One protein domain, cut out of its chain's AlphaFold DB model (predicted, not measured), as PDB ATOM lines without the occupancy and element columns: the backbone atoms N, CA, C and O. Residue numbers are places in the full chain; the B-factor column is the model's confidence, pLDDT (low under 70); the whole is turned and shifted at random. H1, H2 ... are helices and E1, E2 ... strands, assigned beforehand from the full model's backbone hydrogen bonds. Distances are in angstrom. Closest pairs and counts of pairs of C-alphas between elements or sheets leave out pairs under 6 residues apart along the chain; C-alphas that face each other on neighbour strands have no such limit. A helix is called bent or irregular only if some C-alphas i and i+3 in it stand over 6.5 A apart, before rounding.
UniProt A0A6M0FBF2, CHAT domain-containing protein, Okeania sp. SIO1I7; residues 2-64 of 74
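Overview. This is residues 2 to 64 of the 74 residues of the protein "CHAT domain-containing protein" of Okeania sp. SIO1I7 (UniProt A0A6M0FBF2). What shape do these atoms make? An elongated body has the crossed pair H1 and H2 at one end, then a small sheet, E1, E2 and E3, with short H3 at its far end. The last stretch folds back along E1, where residues 56 to 57 pair with 31 to 32, antiparallel. What builds it? The printed part has 63 residues with three named helices and three named strands, in the order H1, H2, E1, E2, E3, H3; the class is mixed, and E1 - E2 - E3 is a meander, each strand the antiparallel neighbour of the one before. It is compact, radius of gyration of the C-alphas 12.1 A, spanning 36 by 21 by 16 A.

Along the chain. Where are the helices? H1 is residues 2 to 7, 9.3 A, from C-alpha 2 at (41.376, 126.210, 25.823); H2 is 14 to 26, 18.4 A; H3 is 48 to 53, 10.2 A, ending at C-alpha 53 (25.575, 120.701, 23.817). And the strands? E1 is 31 to 33, 6.4 A; E2 is 36 to 39, 9.7 A; E3 is 42 to 45, 10.4 A.

Arrangement. How do H1 and H2 stand? They touch, closest at the C-alphas of Phe 4 and Ala 21, 5.1 A, at a steep tilt of 58 degrees, opposite ways. What joins the strands? In hairpin E1 and E2, N 31 and O 38 are 3.1 A apart; in hairpin E2 and E3, N 37 and O 44 are 2.9 A apart, both within hydrogen-bond range. Which helices graze the sheet? H3 only grazes it with residues 50 to 53, and H1 only just, with residues 2 to 6 and 5 pairs of C-alphas within 10 A. How do the helix backbones run? Every O i to N i+4 pair is within hydrogen-bond range in H2, 1 of 2 in H1, and 0 of 2 in H3, where 2 of 3 O i to N i+3 pairs are; H3 is only just irregular, C-alphas 49 and 52 being 6.8 A apart.

Size, cuts and confidence. How far does it reach? The C-alphas of Ser 12 and Ile 52, the two farthest apart, are 37.0 A apart. Is it continuous and confident? The printed part has no cut and no long link; its mean pLDDT is 90.6, and no printed residue is under 70.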
ATOM      1  N   SER A   2      41.155 124.867  25.242       87.06
ATOM      2  CA  SER A   2      41.376 126.210  25.823       87.06
ATOM      3  C   SER A   2      42.299 126.185  27.051       87.06
ATOM      4  O   SER A   2      43.113 127.086  27.226       87.06
ATOM      5  N   GLU A   3      42.236 125.102  27.828       92.38
ATOM      6  CA  GLU A   3      43.109 124.819  28.972       92.38
ATOM      7  C   GLU A   3      44.610 124.843  28.633       92.38
ATOM      8  O   GLU A   3      45.410 125.308  29.437       92.38
ATOM      9  N   PHE A   4      45.004 124.439  27.418       92.19
ATOM     10  CA  PHE A   4      46.398 124.511  26.962       92.19
ATOM     11  C   PHE A   4      46.962 125.931  27.083       92.19
ATOM     12  O   PHE A   4      48.079 126.116  27.550       92.19
ATOM     13  N   TYR A   5      46.182 126.950  26.713       90.81
ATOM     14  CA  TYR A   5      46.629 128.343  26.777       90.81
ATOM     15  C   TYR A   5      46.756 128.872  28.207       90.81
ATOM     16  O   TYR A   5      47.497 129.829  28.423       90.81
ATOM     17  N   GLU A   6      46.057 128.275  29.173       92.38
ATOM     18  CA  GLU A   6      46.283 128.590  30.584       92.38
ATOM     19  C   GLU A   6      47.562 127.950  31.089       92.38
ATOM     20  O   GLU A   6      48.408 128.650  31.640       92.38
ATOM     21  N   GLN A   7      47.748 126.659  30.815       91.19
ATOM     22  CA  GLN A   7      48.955 125.945  31.219       91.19
ATOM     23  C   GLN A   7      50.216 126.529  30.563       91.19
ATOM     24  O   GLN A   7      51.292 126.496  31.157       91.19
ATOM     25  N   LEU A   8      50.094 127.133  29.374       91.44
ATOM     26  CA  LEU A   8      51.220 127.733  28.653       91.44
ATOM     27  C   LEU A   8      51.828 128.925  29.403       91.44
ATOM     28  O   LEU A   8      53.002 129.230  29.221       91.44
ATOM     29  N   LYS A   9      51.043 129.607  30.244       89.38
ATOM     30  CA  LYS A   9      51.522 130.753  31.031       89.38
ATOM     31  C   LYS A   9      52.477 130.333  32.148       89.38
ATOM     32  O   LYS A   9      53.243 131.163  32.625       89.38
ATOM     33  N   THR A  10      52.393 129.079  32.593       87.12
ATOM     34  CA  THR A  10      53.098 128.573  33.779       87.12
ATOM     35  C   THR A  10      54.096 127.465  33.460       87.12
ATOM     36  O   THR A  10      55.084 127.318  34.174       87.12
ATOM     37  N   ALA A  11      53.859 126.667  32.418       86.69
ATOM     38  CA  ALA A  11      54.701 125.531  32.073       86.69
ATOM     39  C   ALA A  11      55.985 125.955  31.344       86.69
ATOM     40  O   ALA A  11      55.983 126.832  30.484       86.69
ATOM     41  N   SER A  12      57.088 125.268  31.643       83.75
ATOM     42  CA  SER A  12      58.401 125.564  31.054       83.75
ATOM     43  C   SER A  12      58.540 125.119  29.594       83.75
ATOM     44  O   SER A  12      59.406 125.618  28.885       83.75
ATOM     45  N   THR A  13      57.717 124.169  29.135       90.06
ATOM     46  CA  THR A  13      57.760 123.642  27.763       90.06
ATOM     47  C   THR A  13      56.354 123.412  27.215       90.06
ATOM     48  O   THR A  13      55.397 123.174  27.959       90.06
ATOM     49  N   LYS A  14      56.216 123.419  25.883       90.00
ATOM     50  CA  LYS A  14      54.946 123.109  25.204       90.00
ATOM     51  C   LYS A  14      54.497 121.658  25.430       90.00
ATOM     52  O   LYS A  14      53.299 121.399  25.508       90.00
ATOM     53  N   ALA A  15      55.451 120.733  25.564       90.69
ATOM     54  CA  ALA A  15      55.180 119.329  25.874       90.69
ATOM     55  C   ALA A  15      54.575 119.170  27.276       90.69
ATOM     56  O   ALA A  15      53.584 118.464  27.452       90.69
ATOM     57  N   GLU A  16      55.112 119.889  28.262       91.56
ATOM     58  CA  GLU A  16      54.534 119.891  29.605       91.56
ATOM     59  C   GLU A  16      53.172 120.593  29.619       91.56
ATOM     60  O   GLU A  16      52.229 120.115  30.241       91.56
ATOM     61  N   THR A  17      53.024 121.666  28.840       93.12
ATOM     62  CA  THR A  17      51.752 122.385  28.689       93.12
ATOM     63  C   THR A  17      50.619 121.466  28.223       93.12
ATOM     64  O   THR A  17      49.555 121.425  28.843       93.12
ATOM     65  N   ILE A  18      50.826 120.720  27.125       92.69
ATOM     66  CA  ILE A  18      49.789 119.825  26.592       92.69
ATOM     67  C   ILE A  18      49.496 118.677  27.558       92.69
ATOM     68  O   ILE A  18      48.329 118.348  27.760       92.69
ATOM     69  N   ARG A  19      50.522 118.135  28.225       92.50
ATOM     70  CA  ARG A  19      50.355 117.102  29.250       92.50
ATOM     71  C   ARG A  19      49.486 117.592  30.408       92.50
ATOM     72  O   ARG A  19      48.540 116.906  30.782       92.50
ATOM     73  N   GLN A  20      49.771 118.773  30.956       94.19
ATOM     74  CA  GLN A  20      48.991 119.336  32.060       94.19
ATOM     75  C   GLN A  20      47.543 119.608  31.646       94.19
ATOM     76  O   GLN A  20      46.620 119.279  32.388       94.19
ATOM     77  N   ALA A  21      47.321 120.112  30.428       94.31
ATOM     78  CA  ALA A  21      45.972 120.309  29.908       94.31
ATOM     79  C   ALA A  21      45.192 118.986  29.789       94.31
ATOM     80  O   ALA A  21      44.022 118.934  30.160       94.31
ATOM     81  N   GLN A  22      45.833 117.908  29.327       94.12
ATOM     82  CA  GLN A  22      45.212 116.581  29.240       94.12
ATOM     83  C   GLN A  22      44.894 116.005  30.625       94.12
ATOM     84  O   GLN A  22      43.788 115.519  30.833       94.12
ATOM     85  N   ILE A  23      45.817 116.113  31.588       95.12
ATOM     86  CA  ILE A  23      45.597 115.686  32.982       95.12
ATOM     87  C   ILE A  23      44.397 116.421  33.591       95.12
ATOM     88  O   ILE A  23      43.526 115.795  34.189       95.12
ATOM     89  N   LYS A  24      44.308 117.739  33.389       94.94
ATOM     90  CA  LYS A  24      43.174 118.552  33.846       94.94
ATOM     91  C   LYS A  24      41.849 118.115  33.233       94.94
ATOM     92  O   LYS A  24      40.847 118.037  33.936       94.94
ATOM     93  N   MET A  25      41.848 117.792  31.941       94.25
ATOM     94  CA  MET A  25      40.660 117.252  31.284       94.25
ATOM     95  C   MET A  25      40.279 115.891  31.872       94.25
ATOM     96  O   MET A  25      39.129 115.731  32.245       94.25
ATOM     97  N   ILE A  26      41.230 114.966  32.059       95.50
ATOM     98  CA  ILE A  26      40.999 113.638  32.665       95.50
ATOM     99  C   ILE A  26      40.406 113.733  34.077       95.50
ATOM    100  O   ILE A  26      39.591 112.897  34.456       95.50
ATOM    101  N   HIS A  27      40.817 114.728  34.865       95.31
ATOM    102  CA  HIS A  27      40.284 114.947  36.211       95.31
ATOM    103  C   HIS A  27      38.889 115.586  36.237       95.31
ATOM    104  O   HIS A  27      38.323 115.733  37.318       95.31
ATOM    105  N   GLY A  28      38.331 115.968  35.084       93.06
ATOM    106  CA  GLY A  28      37.053 116.672  35.018       93.06
ATOM    107  C   GLY A  28      37.139 118.129  35.477       93.06
ATOM    108  O   GLY A  28      36.110 118.744  35.739       93.06
ATOM    109  N   ASP A  29      38.340 118.719  35.548       93.00
ATOM    110  CA  ASP A  29      38.519 120.141  35.891       93.00
ATOM    111  C   ASP A  29      38.062 121.069  34.748       93.00
ATOM    112  O   ASP A  29      37.893 122.277  34.929       93.00
ATOM    113  N   VAL A  30      37.859 120.499  33.556       93.25
ATOM    114  CA  VAL A  30      37.358 121.183  32.366       93.25
ATOM    115  C   VAL A  30      36.045 120.533  31.957       93.25
ATOM    116  O   VAL A  30      36.034 119.389  31.507       93.25
ATOM    117  N   TYR A  31      34.941 121.262  32.086       93.12
ATOM    118  CA  TYR A  31      33.605 120.728  31.830       93.12
ATOM    119  C   TYR A  31      32.630 121.809  31.377       93.12
ATOM    120  O   TYR A  31      32.844 123.011  31.564       93.12
ATOM    121  N   LEU A  32      31.537 121.358  30.770       92.12
ATOM    122  CA  LEU A  32      30.412 122.183  30.371       92.12
ATOM    123  C   LEU A  32      29.267 121.975  31.358       92.12
ATOM    124  O   LEU A  32      28.776 120.857  31.495       92.12
ATOM    125  N   ALA A  33      28.836 123.039  32.030       89.75
ATOM    126  CA  ALA A  33      27.685 122.991  32.926       89.75
ATOM    127  C   ALA A  33      26.908 124.301  32.881       89.75
ATOM    128  O   ALA A  33      27.500 125.381  32.916       89.75
ATOM    129  N   ARG A  34      25.571 124.213  32.862       85.56
ATOM    130  CA  ARG A  34      24.667 125.379  32.928       85.56
ATOM    131  C   ARG A  34      25.033 126.480  31.923       85.56
ATOM    132  O   ARG A  34      25.184 127.639  32.302       85.56
ATOM    133  N   GLU A  35      25.241 126.089  30.666       88.06
ATOM    134  CA  GLU A  35      25.609 126.992  29.560       88.06
ATOM    135  C   GLU A  35      26.960 127.705  29.739       88.06
ATOM    136  O   GLU A  35      27.261 128.684  29.055       88.06
ATOM    137  N   LYS A  36      27.799 127.219  30.657       90.50
ATOM    138  CA  LYS A  36      29.123 127.766  30.921       90.50
ATOM    139  C   LYS A  36      30.188 126.709  30.716       90.50
ATOM    140  O   LYS A  36      30.085 125.590  31.215       90.50
ATOM    141  N   LEU A  37      31.246 127.099  30.016       90.81
ATOM    142  CA  LEU A  37      32.488 126.347  29.986       90.81
ATOM    143  C   LEU A  37      33.298 126.713  31.229       90.81
ATOM    144  O   LEU A  37      33.661 127.880  31.398       90.81
ATOM    145  N   LYS A  38      33.597 125.723  32.069       92.06
ATOM    146  CA  LYS A  38      34.507 125.859  33.209       92.06
ATOM    147  C   LYS A  38      35.862 125.255  32.878       92.06
ATOM    148  O   LYS A  38      35.929 124.186  32.278       92.06
ATOM    149  N   PHE A  39      36.922 125.964  33.240       92.19
ATOM    150  CA  PHE A  39      38.316 125.557  33.065       92.19
ATOM    151  C   PHE A  39      39.217 126.435  33.950       92.19
ATOM    152  O   PHE A  39      38.713 127.295  34.676       92.19
ATOM    153  N   SER A  40      40.543 126.285  33.898       88.94
ATOM    154  CA  SER A  40      41.442 126.953  34.858       88.94
ATOM    155  C   SER A  40      41.429 128.486  34.809       88.94
ATOM    156  O   SER A  40      41.785 129.124  35.796       88.94
ATOM    157  N   ARG A  41      40.989 129.102  33.702       87.81
ATOM    158  CA  ARG A  41      40.827 130.570  33.615       87.81
ATOM    159  C   ARG A  41      39.580 131.068  34.358       87.81
ATOM    160  O   ARG A  41      39.451 132.267  34.589       87.81
ATOM    161  N   GLY A  42      38.645 130.177  34.679       88.88
ATOM    162  CA  GLY A  42      37.338 130.497  35.243       88.88
ATOM    163  C   GLY A  42      36.195 129.987  34.369       88.88
ATOM    164  O   GLY A  42      36.266 128.909  33.780       88.88
ATOM    165  N   GLU A  43      35.117 130.767  34.303       91.50
ATOM    166  CA  GLU A  43      33.888 130.398  33.599       91.50
ATOM    167  C   GLU A  43      33.632 131.338  32.421       91.50
ATOM    168  O   GLU A  43      33.724 132.559  32.562       91.50
ATOM    169  N   ILE A  44      33.267 130.780  31.266       90.88
ATOM    170  CA  ILE A  44      32.860 131.549  30.084       90.88
ATOM    171  C   ILE A  44      31.456 131.121  29.666       90.88
ATOM    172  O   ILE A  44      31.184 129.929  29.533       90.88
ATOM    173  N   LEU A  45      30.573 132.100  29.447       91.12
ATOM    174  CA  LEU A  45      29.234 131.875  28.904       91.12
ATOM    175  C   LEU A  45      29.318 131.392  27.455       91.12
ATOM    176  O   LEU A  45      30.008 131.993  26.629       91.12
ATOM    177  N   LEU A  46      28.597 130.319  27.147       89.56
ATOM    178  CA  LEU A  46      28.490 129.806  25.791       89.56
ATOM    179  C   LEU A  46      27.567 130.694  24.951       89.56
ATOM    180  O   LEU A  46      26.515 131.124  25.430       89.56
ATOM    181  N   PRO A  47      27.904 130.919  23.671       88.94
ATOM    182  CA  PRO A  47      26.962 131.502  22.730       88.94
ATOM    183  C   PRO A  47      25.743 130.585  22.549       88.94
ATOM    184  O   PRO A  47      25.863 129.360  22.625       88.94
ATOM    185  N   GLN A  48      24.580 131.175  22.252       85.31
ATOM    186  CA  GLN A  48      23.299 130.458  22.130       85.31
ATOM    187  C   GLN A  48      23.350 129.255  21.178       85.31
ATOM    188  O   GLN A  48      22.759 128.218  21.458       85.31
ATOM    189  N   SER A  49      24.118 129.347  20.088       86.38
ATOM    190  CA  SER A  49      24.292 128.252  19.125       86.38
ATOM    191  C   SER A  49      24.935 126.991  19.714       86.38
ATOM    192  O   SER A  49      24.746 125.905  19.174       86.38
ATOM    193  N   LEU A  50      25.684 127.118  20.813       83.56
ATOM    194  CA  LEU A  50      26.383 126.019  21.482       83.56
ATOM    195  C   LEU A  50      25.671 125.537  22.751       83.56
ATOM    196  O   LEU A  50      26.096 124.547  23.340       83.56
ATOM    197  N   GLN A  51      24.570 126.175  23.155       80.94
ATOM    198  CA  GLN A  51      23.778 125.737  24.312       80.94
ATOM    199  C   GLN A  51      23.132 124.360  24.092       80.94
ATOM    200  O   GLN A  51      22.837 123.659  25.057       80.94
ATOM    201  N   ILE A  52      22.999 123.923  22.832       82.50
ATOM    202  CA  ILE A  52      22.489 122.593  22.470       82.50
ATOM    203  C   ILE A  52      23.356 121.440  22.998       82.50
ATOM    204  O   ILE A  52      22.881 120.312  23.070       82.50
ATOM    205  N   LEU A  53      24.626 121.709  23.333       80.44
ATOM    206  CA  LEU A  53      25.575 120.701  23.817       80.44
ATOM    207  C   LEU A  53      25.230 120.196  25.228       80.44
ATOM    208  O   LEU A  53      25.708 119.133  25.616       80.44
ATOM    209  N   GLY A  54      24.382 120.914  25.974       83.94
ATOM    210  CA  GLY A  54      23.971 120.520  27.322       83.94
ATOM    211  C   GLY A  54      25.144 120.466  28.306       83.94
ATOM    212  O   GLY A  54      26.103 121.226  28.190       83.94
ATOM    213  N   GLU A  55      25.059 119.586  29.304       88.56
ATOM    214  CA  GLU A  55      26.207 119.280  30.161       88.56
ATOM    215  C   GLU A  55      27.135 118.295  29.447       88.56
ATOM    216  O   GLU A  55      26.692 117.306  28.865       88.56
ATOM    217  N   THR A  56      28.434 118.576  29.459       90.62
ATOM    218  CA  THR A  56      29.436 117.761  28.764       90.62
ATOM    219  C   THR A  56      30.661 117.606  29.644       90.62
ATOM    220  O   THR A  56      31.283 118.591  30.048       90.62
ATOM    221  N   ASP A  57      31.023 116.355  29.902       91.25
ATOM    222  CA  ASP A  57      32.276 115.986  30.544       91.25
ATOM    223  C   ASP A  57      33.358 115.781  29.476       91.25
ATOM    224  O   ASP A  57      33.208 114.964  28.565       91.25
ATOM    225  N   PHE A  58      34.459 116.526  29.587       93.69
ATOM    226  CA  PHE A  58      35.578 116.437  28.651       93.69
ATOM    227  C   PHE A  58      36.679 115.457  29.091       93.69
ATOM    228  O   PHE A  58      37.731 115.407  28.450       93.69
ATOM    229  N   SER A  59      36.443 114.650  30.132       95.19
ATOM    230  CA  SER A  59      37.393 113.640  30.626       95.19
ATOM    231  C   SER A  59      37.678 112.540  29.610       95.19
ATOM    232  O   SER A  59      38.798 112.022  29.538       95.19
ATOM    233  N   HIS A  60      36.696 112.202  28.772       95.25
ATOM    234  CA  HIS A  60      36.847 111.139  27.788       95.25
ATOM    235  C   HIS A  60      37.907 111.496  26.718       95.25
ATOM    236  O   HIS A  60      37.851 112.588  26.141       95.25
ATOM    237  N   PRO A  61      38.837 110.579  26.369       93.81
ATOM    238  CA  PRO A  61      39.941 110.854  25.442       93.81
ATOM    239  C   PRO A  61      39.499 111.343  24.064       93.81
ATOM    240  O   PRO A  61      40.224 112.108  23.441       93.81
ATOM    241  N   PHE A  62      38.284 110.999  23.624       94.25
ATOM    242  CA  PHE A  62      37.672 111.530  22.398       94.25
ATOM    243  C   PHE A  62      37.828 113.055  22.239       94.25
ATOM    244  O   PHE A  62      38.030 113.541  21.129       94.25
ATOM    245  N   TYR A  63      37.787 113.809  23.341       92.75
ATOM    246  CA  TYR A  63      37.854 115.269  23.313       92.75
ATOM    247  C   TYR A  63      39.267 115.853  23.279       92.75
ATOM    248  O   TYR A  63      39.400 117.058  23.070       92.75
ATOM    249  N   TRP A  64      40.317 115.062  23.519       93.19
ATOM    250  CA  TRP A  64      41.672 115.601  23.688       93.19
ATOM    251  C   TRP A  64      42.803 114.748  23.099       93.19
ATOM    252  O   TRP A  64      43.867 115.288  22.796       93.19
TER     253      TRP A  64